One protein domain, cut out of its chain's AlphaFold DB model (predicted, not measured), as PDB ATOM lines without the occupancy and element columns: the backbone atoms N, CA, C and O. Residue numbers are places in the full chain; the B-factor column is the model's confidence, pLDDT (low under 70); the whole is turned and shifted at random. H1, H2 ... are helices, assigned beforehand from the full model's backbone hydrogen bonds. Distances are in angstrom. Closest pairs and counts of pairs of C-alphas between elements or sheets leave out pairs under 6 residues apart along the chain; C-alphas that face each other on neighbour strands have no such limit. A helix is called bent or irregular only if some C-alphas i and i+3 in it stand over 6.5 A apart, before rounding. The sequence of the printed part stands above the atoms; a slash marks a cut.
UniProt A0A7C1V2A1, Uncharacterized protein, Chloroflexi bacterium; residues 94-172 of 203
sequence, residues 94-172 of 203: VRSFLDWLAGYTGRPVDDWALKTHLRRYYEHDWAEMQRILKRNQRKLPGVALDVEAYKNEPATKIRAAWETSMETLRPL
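AT A GLANCE: This is residues 94 to 172 of the 203 residues of an uncharacterized protein of Chloroflexi bacterium (UniProt A0A7C1V2A1). Two helices, the long H4 and the shorter H1, lie side by side and run opposite ways, and a second, looser layer made of H3 and the very short H2 covers one side of this pair. H4 runs along the longest axis; at one end of the domain a long loop, residues 140 to 152, leads from the end of H3 back to the beginning of H4. The printed part has 79 residues with four named helices, in the order H1, H2, H3, H4, and no named strand; the class is all helix, with helices holding 51 of the 79 printed residues. The whole is compact, with a radius of gyration of the C-alphas of 11.6 A, and its C-alphas span 33 by 27 by 19 A along the three main axes.

IN THESE COORDINATES: Begin with the longest helix, H4, residues 153 to 172. Find C-alpha 153 at (81.872, 75.309, 150.138); from there the helix runs 29.2 A to C-alpha 172 at (83.765, 60.297, 175.150), where the printed part ends. H4 is irregular, but only just: look at C-alphas 168 and 171, which are 6.6 A apart. Go next to the first printed residues, where H1, residues 94 to 105, begins with C-alpha 94 at (74.951, 64.855, 168.842) and measures 16.4 A from first to last C-alpha. H3, residues 126 to 139, measures 20.3 A from C-alpha 126 at (82.918, 60.036, 156.506) to C-alpha 139. It is irregular, and the place to look is C-alphas 135 and 138, which are 7.9 A apart. H2 is the shortest, residues 115 to 119, and covers 6.0 A.

HOW THE PARTS SIT: Look first at H4 and H1, which touch, with 5 pairs of C-alphas within 8 A. Their closest C-alphas are those of Phe 97 and Ser 165, 6.8 A apart. They run opposite ways at a shallow tilt of 4 degrees, centre to centre 11.3 A. H4 touches H1 with residues 158 to 165 alone. From H4, turn to H3: these two are near each other, with 13 pairs of C-alphas within 10 A, and their closest C-alphas are 8.0 A apart. H3 and H2 only just touch, with 3 pairs of C-alphas within 8 A; the closest are those of Leu 118 and Ile 132, 7.0 A apart. H3 touches H2 with residues 129 to 132 alone. H2 and H1 are close but not clearly touching, with the C-alphas of Val 94 and Arg 119 closest at 7.5 A. H1 and H3 are apart, and H2 and H4 are apart too. Along the backbone, H1 and H2 have every O i to N i+4 pair within hydrogen-bond range, while H3 has 8 of 10 and H4 has 14 of 16.

THE WHOLE: The two C-alphas farthest apart in the domain are those of Arg 138 and Pro 171, 34.1 A apart, while the first and last printed C-alphas, Val 94 and Leu 172, are 11.8 A apart. The printed part runs from residue 94 to 172 with no cut, within a full chain of 203 residues. The links from H1 to H2, with 9 residues, and from H2 to H3, with 6 residues, are short. The link from H3 to H4, residues 140 to 152, is long; look for its C-alphas at 10 to 17 A from the mean of the C-alphas. In the B-factor column you will find a mean pLDDT of the printed part of 96.4, and no printed residue is under 70.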
ATOM      1  N   VAL A  94      75.729  65.370 169.983       98.50
ATOM      2  CA  VAL A  94      74.951  64.855 168.842       98.50
ATOM      3  C   VAL A  94      73.802  65.798 168.488       98.50
ATOM      4  O   VAL A  94      73.574  66.087 167.315       98.50
ATOM      5  N   ARG A  95      73.072  66.303 169.489       98.44
ATOM      6  CA  ARG A  95      71.982  67.259 169.257       98.44
ATOM      7  C   ARG A  95      72.503  68.563 168.662       98.44
ATOM      8  O   ARG A  95      71.949  69.016 167.669       98.44
ATOM      9  N   SER A  96      73.571  69.121 169.228       98.50
ATOM     10  CA  SER A  96      74.200  70.358 168.758       98.50
ATOM     11  C   SER A  96      74.571  70.271 167.275       98.50
ATOM     12  O   SER A  96      74.167  71.120 166.479       98.50
ATOM     13  N   PHE A  97      75.255  69.192 166.873       98.69
ATOM     14  CA  PHE A  97      75.625  68.967 165.476       98.69
ATOM     15  C   PHE A  97      74.404  68.823 164.554       98.69
ATOM     16  O   PHE A  97      74.359  69.434 163.485       98.69
ATOM     17  N   LEU A  98      73.400  68.033 164.951       98.62
ATOM     18  CA  LEU A  98      72.209  67.798 164.129       98.62
ATOM     19  C   LEU A  98      71.339  69.052 163.979       98.62
ATOM     20  O   LEU A  98      70.834  69.309 162.884       98.62
ATOM     21  N   ASP A  99      71.192  69.842 165.043       98.62
ATOM     22  CA  ASP A  99      70.464  71.112 165.020       98.62
ATOM     23  C   ASP A  99      71.190  72.131 164.136       98.62
ATOM     24  O   ASP A  99      70.571  72.781 163.286       98.62
ATOM     25  N   TRP A 100      72.520  72.212 164.260       98.69
ATOM     26  CA  TRP A 100      73.349  73.021 163.371       98.69
ATOM     27  C   TRP A 100      73.189  72.596 161.907       98.69
ATOM     28  O   TRP A 100      72.977  73.448 161.043       98.69
ATOM     29  N   LEU A 101      73.236  71.293 161.613       98.44
ATOM     30  CA  LEU A 101      73.100  70.770 160.253       98.44
ATOM     31  C   LEU A 101      71.718  71.087 159.670       98.44
ATOM     32  O   LEU A 101      71.617  71.505 158.512       98.44
ATOM     33  N   ALA A 102      70.654  70.924 160.460       98.31
ATOM     34  CA  ALA A 102      69.294  71.263 160.054       98.31
ATOM     35  C   ALA A 102      69.155  72.759 159.739       98.31
ATOM     36  O   ALA A 102      68.605  73.117 158.696       98.31
ATOM     37  N   GLY A 103      69.695  73.624 160.604       98.31
ATOM     38  CA  GLY A 103      69.687  75.072 160.411       98.31
ATOM     39  C   GLY A 103      70.509  75.506 159.198       98.31
ATOM     40  O   GLY A 103      70.030  76.282 158.375       98.31
ATOM     41  N   TYR A 104      71.714  74.954 159.038       98.19
ATOM     42  CA  TYR A 104      72.605  75.280 157.927       98.19
ATOM     43  C   TYR A 104      72.021  74.858 156.577       98.19
ATOM     44  O   TYR A 104      72.077  75.612 155.612       98.19
ATOM     45  N   THR A 105      71.427  73.667 156.503       97.31
ATOM     46  CA  THR A 105      70.860  73.131 155.256       97.31
ATOM     47  C   THR A 105      69.418  73.565 154.991       97.31
ATOM     48  O   THR A 105      68.896  73.329 153.898       97.31
ATOM     49  N   GLY A 106      68.763  74.192 155.973       97.69
ATOM     50  CA  GLY A 106      67.372  74.634 155.902       97.69
ATOM     51  C   GLY A 106      66.352  73.493 155.878       97.69
ATOM     52  O   GLY A 106      65.226  73.697 155.425       97.69
ATOM     53  N   ARG A 107      66.726  72.280 156.310       97.12
ATOM     54  CA  ARG A 107      65.835  71.112 156.296       97.12
ATOM     55  C   ARG A 107      65.925  70.299 157.590       97.12
ATOM     56  O   ARG A 107      67.018  69.826 157.906       97.12
ATOM     57  N   PRO A 108      64.798  70.035 158.282       97.50
ATOM     58  CA  PRO A 108      64.786  69.212 159.488       97.50
ATOM     59  C   PRO A 108      65.366  67.819 159.241       97.50
ATOM     60  O   PRO A 108      64.996  67.164 158.267       97.50
ATOM     61  N   VAL A 109      66.218  67.336 160.149       96.69
ATOM     62  CA  VAL A 109      66.844  65.998 160.072       96.69
ATOM     63  C   VAL A 109      65.805  64.875 159.943       96.69
ATOM     64  O   VAL A 109      66.062  63.866 159.286       96.69
ATOM     65  N   ASP A 110      64.604  65.047 160.498       96.75
ATOM     66  CA  ASP A 110      63.533  64.046 160.427       96.75
ATOM     67  C   ASP A 110      62.967  63.787 159.028       96.75
ATOM     68  O   ASP A 110      62.398  62.712 158.791       96.75
ATOM     69  N   ASP A 111      63.203  64.711 158.100       97.50
ATOM     70  CA  ASP A 111      62.787  64.603 156.703       97.50
ATOM     71  C   ASP A 111      63.890  64.036 155.800       97.50
ATOM     72  O   ASP A 111      63.697  63.865 154.586       97.50
ATOM     73  N   TRP A 112      65.073  63.763 156.353       98.00
ATOM     74  CA  TRP A 112      66.189  63.225 155.589       98.00
ATOM     75  C   TRP A 112      65.998  61.732 155.318       98.00
ATOM     76  O   TRP A 112      65.599  60.943 156.179       98.00
ATOM     77  N   ALA A 113      66.357  61.308 154.107       97.38
ATOM     78  CA  ALA A 113      66.611  59.899 153.854       97.38
ATOM     79  C   ALA A 113      67.806  59.450 154.707       97.38
ATOM     80  O   ALA A 113      68.765  60.207 154.847       97.38
ATOM     81  N   LEU A 114      67.760  58.214 155.222       97.31
ATOM     82  CA  LEU A 114      68.792  57.642 156.104       97.31
ATOM     83  C   LEU A 114      68.927  58.358 157.460       97.31
ATOM     84  O   LEU A 114      69.969  58.271 158.102       97.31
ATOM     85  N   LYS A 115      67.864  59.017 157.941       96.94
ATOM     86  CA  LYS A 115      67.869  59.733 159.227       96.94
ATOM     87  C   LYS A 115      68.320  58.902 160.429       96.94
ATOM     88  O   LYS A 115      68.923  59.452 161.338       96.94
ATOM     89  N   THR A 116      68.065  57.594 160.444       97.31
ATOM     90  CA  THR A 116      68.526  56.716 161.531       97.31
ATOM     91  C   THR A 116      70.052  56.629 161.573       97.31
ATOM     92  O   THR A 116      70.622  56.740 162.652       97.31
ATOM     93  N   HIS A 117      70.702  56.513 160.408       97.44
ATOM     94  CA  HIS A 117      72.163  56.546 160.294       97.44
ATOM     95  C   HIS A 117      72.695  57.948 160.606       97.44
ATOM     96  O   HIS A 117      73.660  58.091 161.341       97.44
ATOM     97  N   LEU A 118      72.016  59.001 160.135       97.75
ATOM     98  CA  LEU A 118      72.401  60.380 160.451       97.75
ATOM     99  C   LEU A 118      72.343  60.663 161.957       97.75
ATOM    100  O   LEU A 118      73.237  61.298 162.490       97.75
ATOM    101  N   ARG A 119      71.331  60.158 162.671       97.56
ATOM    102  CA  ARG A 119      71.222  60.290 164.137       97.56
ATOM    103  C   ARG A 119      72.322  59.543 164.895       97.56
ATOM    104  O   ARG A 119      72.557  59.844 166.060       97.56
ATOM    105  N   ARG A 120      72.972  58.584 164.239       97.38
ATOM    106  CA  ARG A 120      74.080  57.783 164.758       97.38
ATOM    107  C   ARG A 120      75.340  57.974 163.918       97.38
ATOM    108  O   ARG A 120      76.123  57.050 163.759       97.38
ATOM    109  N   TYR A 121      75.552  59.182 163.384       97.88
ATOM    110  CA  TYR A 121      76.701  59.470 162.516       97.88
ATOM    111  C   TYR A 121      78.045  59.137 163.174       97.88
ATOM    112  O   TYR A 121      79.012  58.871 162.473       97.88
ATOM    113  N   TYR A 122      78.096  59.150 164.507       97.12
ATOM    114  CA  TYR A 122      79.274  58.816 165.298       97.12
ATOM    115  C   TYR A 122      79.642  57.324 165.268       97.12
ATOM    116  O   TYR A 122      80.750  56.971 165.656       97.12
ATOM    117  N   GLU A 123      78.742  56.455 164.802       96.19
ATOM    118  CA  GLU A 123      78.981  55.020 164.575       96.19
ATOM    119  C   GLU A 123      79.524  54.756 163.160       96.19
ATOM    120  O   GLU A 123      79.685  53.606 162.748       96.19
ATOM    121  N   HIS A 124      79.745  55.809 162.373       95.94
ATOM    122  CA  HIS A 124      80.026  55.715 160.951       95.94
ATOM    123  C   HIS A 124      81.225  56.575 160.551       95.94
ATOM    124  O   HIS A 124      81.601  57.533 161.228       95.94
ATOM    125  N   ASP A 125      81.831  56.230 159.420       96.06
ATOM    126  CA  ASP A 125      82.901  57.017 158.830       96.06
ATOM    127  C   ASP A 125      82.357  58.159 157.953       96.06
ATOM    128  O   ASP A 125      81.150  58.348 157.755       96.06
ATOM    129  N   TRP A 126      83.281  58.945 157.401       95.81
ATOM    130  CA  TRP A 126      82.918  60.036 156.506       95.81
ATOM    131  C   TRP A 126      82.258  59.542 155.211       95.81
ATOM    132  O   TRP A 126      81.398  60.238 154.676       95.81
ATOM    133  N   ALA A 127      82.601  58.352 154.710       96.56
ATOM    134  CA  ALA A 127      82.025  57.827 153.473       96.56
ATOM    135  C   ALA A 127      80.515  57.587 153.622       96.56
ATOM    136  O   ALA A 127      79.725  57.934 152.736       96.56
ATOM    137  N   GLU A 128      80.090  57.078 154.776       97.62
ATOM    138  CA  GLU A 128      78.676  56.928 155.094       97.62
ATOM    139  C   GLU A 128      77.977  58.285 155.272       97.62
ATOM    140  O   GLU A 128      76.880  58.496 154.745       97.62
ATOM    141  N   MET A 129      78.632  59.256 155.916       97.38
ATOM    142  CA  MET A 129      78.108  60.625 156.006       97.38
ATOM    143  C   MET A 129      77.943  61.266 154.615       97.38
ATOM    144  O   MET A 129      76.902  61.859 154.313       97.38
ATOM    145  N   GLN A 130      78.908  61.078 153.710       96.50
ATOM    146  CA  GLN A 130      78.809  61.515 152.315       96.50
ATOM    147  C   GLN A 130      77.642  60.846 151.589       96.50
ATOM    148  O   GLN A 130      76.925  61.514 150.841       96.50
ATOM    149  N   ARG A 131      77.397  59.550 151.825       97.50
ATOM    150  CA  ARG A 131      76.249  58.830 151.254       97.50
ATOM    151  C   ARG A 131      74.920  59.440 151.703       97.50
ATOM    152  O   ARG A 131      74.021  59.626 150.875       97.50
ATOM    153  N   ILE A 132      74.800  59.776 152.988       97.75
ATOM    154  CA  ILE A 132      73.621  60.450 153.553       97.75
ATOM    155  C   ILE A 132      73.417  61.811 152.880       97.75
ATOM    156  O   ILE A 132      72.317  62.105 152.399       97.75
ATOM    157  N   LEU A 133      74.475  62.618 152.791       97.25
ATOM    158  CA  LEU A 133      74.448  63.940 152.167       97.25
ATOM    159  C   LEU A 133      74.056  63.861 150.684       97.25
ATOM    160  O   LEU A 133      73.097  64.514 150.268       97.25
ATOM    161  N   LYS A 134      74.697  62.980 149.906       96.94
ATOM    162  CA  LYS A 134      74.404  62.751 148.480       96.94
ATOM    163  C   LYS A 134      72.931  62.432 148.242       96.94
ATOM    164  O   LYS A 134      72.316  62.935 147.302       96.94
ATOM    165  N   ARG A 135      72.338  61.605 149.109       97.25
ATOM    166  CA  ARG A 135      70.935  61.187 148.989       97.25
ATOM    167  C   ARG A 135      69.943  62.323 149.256       97.25
ATOM    168  O   ARG A 135      68.796  62.239 148.814       97.25
ATOM    169  N   ASN A 136      70.372  63.376 149.950       97.19
ATOM    170  CA  ASN A 136      69.524  64.495 150.357       97.19
ATOM    171  C   ASN A 136      69.849  65.820 149.646       97.19
ATOM    172  O   ASN A 136      68.996  66.702 149.654       97.19
ATOM    173  N   GLN A 137      71.000  65.948 148.974       95.12
ATOM    174  CA  GLN A 137      71.546  67.224 148.485       95.12
ATOM    175  C   GLN A 137      70.602  68.058 147.600       95.12
ATOM    176  O   GLN A 137      70.553  69.273 147.732       95.12
ATOM    177  N   ARG A 138      69.768  67.422 146.762       94.88
ATOM    178  CA  ARG A 138      68.798  68.120 145.886       94.88
ATOM    179  C   ARG A 138      67.582  68.696 146.619       94.88
ATOM    180  O   ARG A 138      66.747  69.342 146.000       94.88
ATOM    181  N   LYS A 139      67.429  68.381 147.903       95.31
ATOM    182  CA  LYS A 139      66.268  68.740 148.724       95.31
ATOM    183  C   LYS A 139      66.627  69.734 149.827       95.31
ATOM    184  O   LYS A 139      65.798  69.953 150.700       95.31
ATOM    185  N   LEU A 140      67.850  70.266 149.842       95.44
ATOM    186  CA  LEU A 140      68.333  71.175 150.880       95.44
ATOM    187  C   LEU A 140      68.133  72.624 150.408       95.44
ATOM    188  O   LEU A 140      68.874  73.074 149.539       95.44
ATOM    189  N   PRO A 141      67.130  73.358 150.919       94.62
ATOM    190  CA  PRO A 141      66.834  74.706 150.439       94.62
ATOM    191  C   PRO A 141      67.848  75.754 150.921       94.62
ATOM    192  O   PRO A 141      67.956  76.811 150.311       94.62
ATOM    193  N   GLY A 142      68.581  75.482 152.007       92.25
ATOM    194  CA  GLY A 142      69.538  76.423 152.592       92.25
ATOM    195  C   GLY A 142      70.912  76.433 151.921       92.25
ATOM    196  O   GLY A 142      71.681  77.363 152.143       92.25
ATOM    197  N   VAL A 143      71.242  75.418 151.109       94.69
ATOM    198  CA  VAL A 143      72.581  75.263 150.521       94.69
ATOM    199  C   VAL A 143      72.551  74.620 149.137       94.69
ATOM    200  O   VAL A 143      71.834  73.652 148.896       94.69
ATOM    201  N   ALA A 144      73.428  75.085 148.248       94.06
ATOM    202  CA  ALA A 144      73.752  74.391 147.004       94.06
ATOM    203  C   ALA A 144      74.806  73.302 147.272       94.06
ATOM    204  O   ALA A 144      76.003  73.489 147.036       94.06
ATOM    205  N   LEU A 145      74.362  72.175 147.837       95.06
ATOM    206  CA  LEU A 145      75.243  71.061 148.173       95.06
ATOM    207  C   LEU A 145      75.554  70.208 146.939       95.06
ATOM    208  O   LEU A 145      74.653  69.648 146.313       95.06
ATOM    209  N   ASP A 146      76.844  70.056 146.658       93.00
ATOM    210  CA  ASP A 146      77.376  69.056 145.739       93.00
ATOM    211  C   ASP A 146      78.549  68.356 146.426       93.00
ATOM    212  O   ASP A 146      79.625  68.928 146.594       93.00
ATOM    213  N   VAL A 147      78.314  67.125 146.884       90.38
ATOM    214  CA  VAL A 147      79.313  66.360 147.647       90.38
ATOM    215  C   VAL A 147      80.450  65.799 146.790       90.38
ATOM    216  O   VAL A 147      81.435  65.321 147.351       90.38
ATOM    217  N   GLU A 148      80.312  65.814 145.462       89.69
ATOM    218  CA  GLU A 148      81.310  65.295 144.517       89.69
ATOM    219  C   GLU A 148      82.107  66.425 143.854       89.69
ATOM    220  O   GLU A 148      83.236  66.208 143.409       89.69
ATOM    221  N   ALA A 149      81.559  67.643 143.820       90.38
ATOM    222  CA  ALA A 149      82.251  68.805 143.286       90.38
ATOM    223  C   ALA A 149      83.477  69.194 144.127       90.38
ATOM    224  O   ALA A 149      83.424  69.386 145.348       90.38
ATOM    225  N   TYR A 150      84.597  69.403 143.436       84.62
ATOM    226  CA  TYR A 150      85.816  69.919 144.044       84.62
ATOM    227  C   TYR A 150      85.575  71.311 144.646       84.62
ATOM    228  O   TYR A 150      85.104  72.216 143.958       84.62
ATOM    229  N   LYS A 151      85.935  71.488 145.926       85.75
ATOM    230  CA  LYS A 151      85.791  72.746 146.687       85.75
ATOM    231  C   LYS A 151      84.353  73.285 146.784       85.75
ATOM    232  O   LYS A 151      84.165  74.495 146.896       85.75
ATOM    233  N   ASN A 152      83.334  72.421 146.791       94.12
ATOM    234  CA  ASN A 152      81.988  72.853 147.173       94.12
ATOM    235  C   ASN A 152      81.994  73.354 148.630       94.12
ATOM    236  O   ASN A 152      82.175  72.570 149.561       94.12
ATOM    237  N   GLU A 153      81.803  74.663 148.822       95.56
ATOM    238  CA  GLU A 153      81.872  75.309 150.138       95.56
ATOM    239  C   GLU A 153      80.924  74.653 151.168       95.56
ATOM    240  O   GLU A 153      81.394  74.319 152.261       95.56
ATOM    241  N   PRO A 154      79.642  74.352 150.851       96.12
ATOM    242  CA  PRO A 154      78.777  73.618 151.770       96.12
ATOM    243  C   PRO A 154      79.303  72.246 152.185       96.12
ATOM    244  O   PRO A 154      79.265  71.927 153.374       96.12
ATOM    245  N   ALA A 155      79.818  71.449 151.245       95.75
ATOM    246  CA  ALA A 155      80.386  70.140 151.550       95.75
ATOM    247  C   ALA A 155      81.609  70.257 152.473       95.75
ATOM    248  O   ALA A 155      81.710  69.517 153.451       95.75
ATOM    249  N   THR A 156      82.503  71.219 152.217       95.88
ATOM    250  CA  THR A 156      83.670  71.485 153.075       95.88
ATOM    251  C   THR A 156      83.252  71.906 154.483       95.88
ATOM    252  O   THR A 156      83.802  71.400 155.459       95.88
ATOM    253  N   LYS A 157      82.251  72.782 154.611       97.56
ATOM    254  CA  LYS A 157      81.773  73.255 155.917       97.56
ATOM    255  C   LYS A 157      81.098  72.152 156.732       97.56
ATOM    256  O   LYS A 157      81.339  72.052 157.930       97.56
ATOM    257  N   ILE A 158      80.285  71.308 156.091       97.75
ATOM    258  CA  ILE A 158      79.662  70.149 156.750       97.75
ATOM    259  C   ILE A 158      80.725  69.148 157.193       97.75
ATOM    260  O   ILE A 158      80.636  68.628 158.301       97.75
ATOM    261  N   ARG A 159      81.743  68.911 156.359       97.31
ATOM    262  CA  ARG A 159      82.862  68.041 156.717       97.31
ATOM    263  C   ARG A 159      83.602  68.548 157.946       97.31
ATOM    264  O   ARG A 159      83.755  67.785 158.888       97.31
ATOM    265  N   ALA A 160      83.984  69.824 157.963       97.69
ATOM    266  CA  ALA A 160      84.682  70.414 159.101       97.69
ATOM    267  C   ALA A 160      83.852  70.315 160.393       97.69
ATOM    268  O   ALA A 160      84.363  69.887 161.420       97.69
ATOM    269  N   ALA A 161      82.553  70.630 160.335       98.31
ATOM    270  CA  ALA A 161      81.673  70.509 161.499       98.31
ATOM    271  C   ALA A 161      81.519  69.056 161.982       98.31
ATOM    272  O   ALA A 161      81.489  68.808 163.186       98.31
ATOM    273  N   TRP A 162      81.438  68.092 161.058       98.44
ATOM    274  CA  TRP A 162      81.407  66.671 161.400       98.44
ATOM    275  C   TRP A 162      82.724  66.225 162.039       98.44
ATOM    276  O   TRP A 162      82.692  65.558 163.067       98.44
ATOM    277  N   GLU A 163      83.872  66.631 161.486       98.31
ATOM    278  CA  GLU A 163      85.200  66.326 162.036       98.31
ATOM    279  C   GLU A 163      85.336  66.882 163.463       98.31
ATOM    280  O   GLU A 163      85.642  66.115 164.373       98.31
ATOM    281  N   THR A 164      84.982  68.150 163.700       98.31
ATOM    282  CA  THR A 164      84.980  68.761 165.044       98.31
ATOM    283  C   THR A 164      84.061  68.029 166.026       98.31
ATOM    284  O   THR A 164      84.418  67.805 167.185       98.31
ATOM    285  N   SER A 165      82.874  67.617 165.578       98.31
ATOM    286  CA  SER A 165      81.968  66.853 166.434       98.31
ATOM    287  C   SER A 165      82.531  65.466 166.762       98.31
ATOM    288  O   SER A 165      82.487  65.019 167.909       98.31
ATOM    289  N   MET A 166      83.141  64.796 165.782       98.25
ATOM    290  CA  MET A 166      83.802  63.505 165.980       98.25
ATOM    291  C   MET A 166      85.015  63.601 166.908       98.25
ATOM    292  O   MET A 166      85.226  62.686 167.700       98.25
ATOM    293  N   GLU A 167      85.789  64.684 166.857       97.56
ATOM    294  CA  GLU A 167      86.888  64.947 167.800       97.56
ATOM    295  C   GLU A 167      86.391  65.025 169.248       97.56
ATOM    296  O   GLU A 167      87.062  64.540 170.156       97.56
ATOM    297  N   THR A 168      85.185  65.554 169.458       97.12
ATOM    298  CA  THR A 168      84.544  65.601 170.780       97.12
ATOM    299  C   THR A 168      83.973  64.238 171.187       97.12
ATOM    300  O   THR A 168      84.116  63.805 172.331       97.12
ATOM    301  N   LEU A 169      83.324  63.532 170.255       97.81
ATOM    302  CA  LEU A 169      82.608  62.287 170.545       97.81
ATOM    303  C   LEU A 169      83.517  61.070 170.718       97.81
ATOM    304  O   LEU A 169      83.204  60.212 171.539       97.81
ATOM    305  N   ARG A 170      84.622  60.970 169.973       95.56
ATOM    306  CA  ARG A 170      85.540  59.818 170.030       95.56
ATOM    307  C   ARG A 170      86.072  59.524 171.440       95.56
ATOM    308  O   ARG A 170      85.838  58.408 171.902       95.56
ATOM    309  N   PRO A 171      86.726  60.468 172.147       95.00
ATOM    310  CA  PRO A 171      87.225  60.197 173.497       95.00
ATOM    311  C   PRO A 171      86.082  59.888 174.470       95.00
ATOM    312  O   PRO A 171      86.200  59.010 175.318       95.00
ATOM    313  N   LEU A 172      84.930  60.545 174.308       96.12
ATOM    314  CA  LEU A 172      83.765  60.297 175.150       96.12
ATOM    315  C   LEU A 172      83.197  58.881 174.965       96.12
ATOM    316  O   LEU A 172      82.837  58.231 175.943       96.12
TER     317      LEU A 172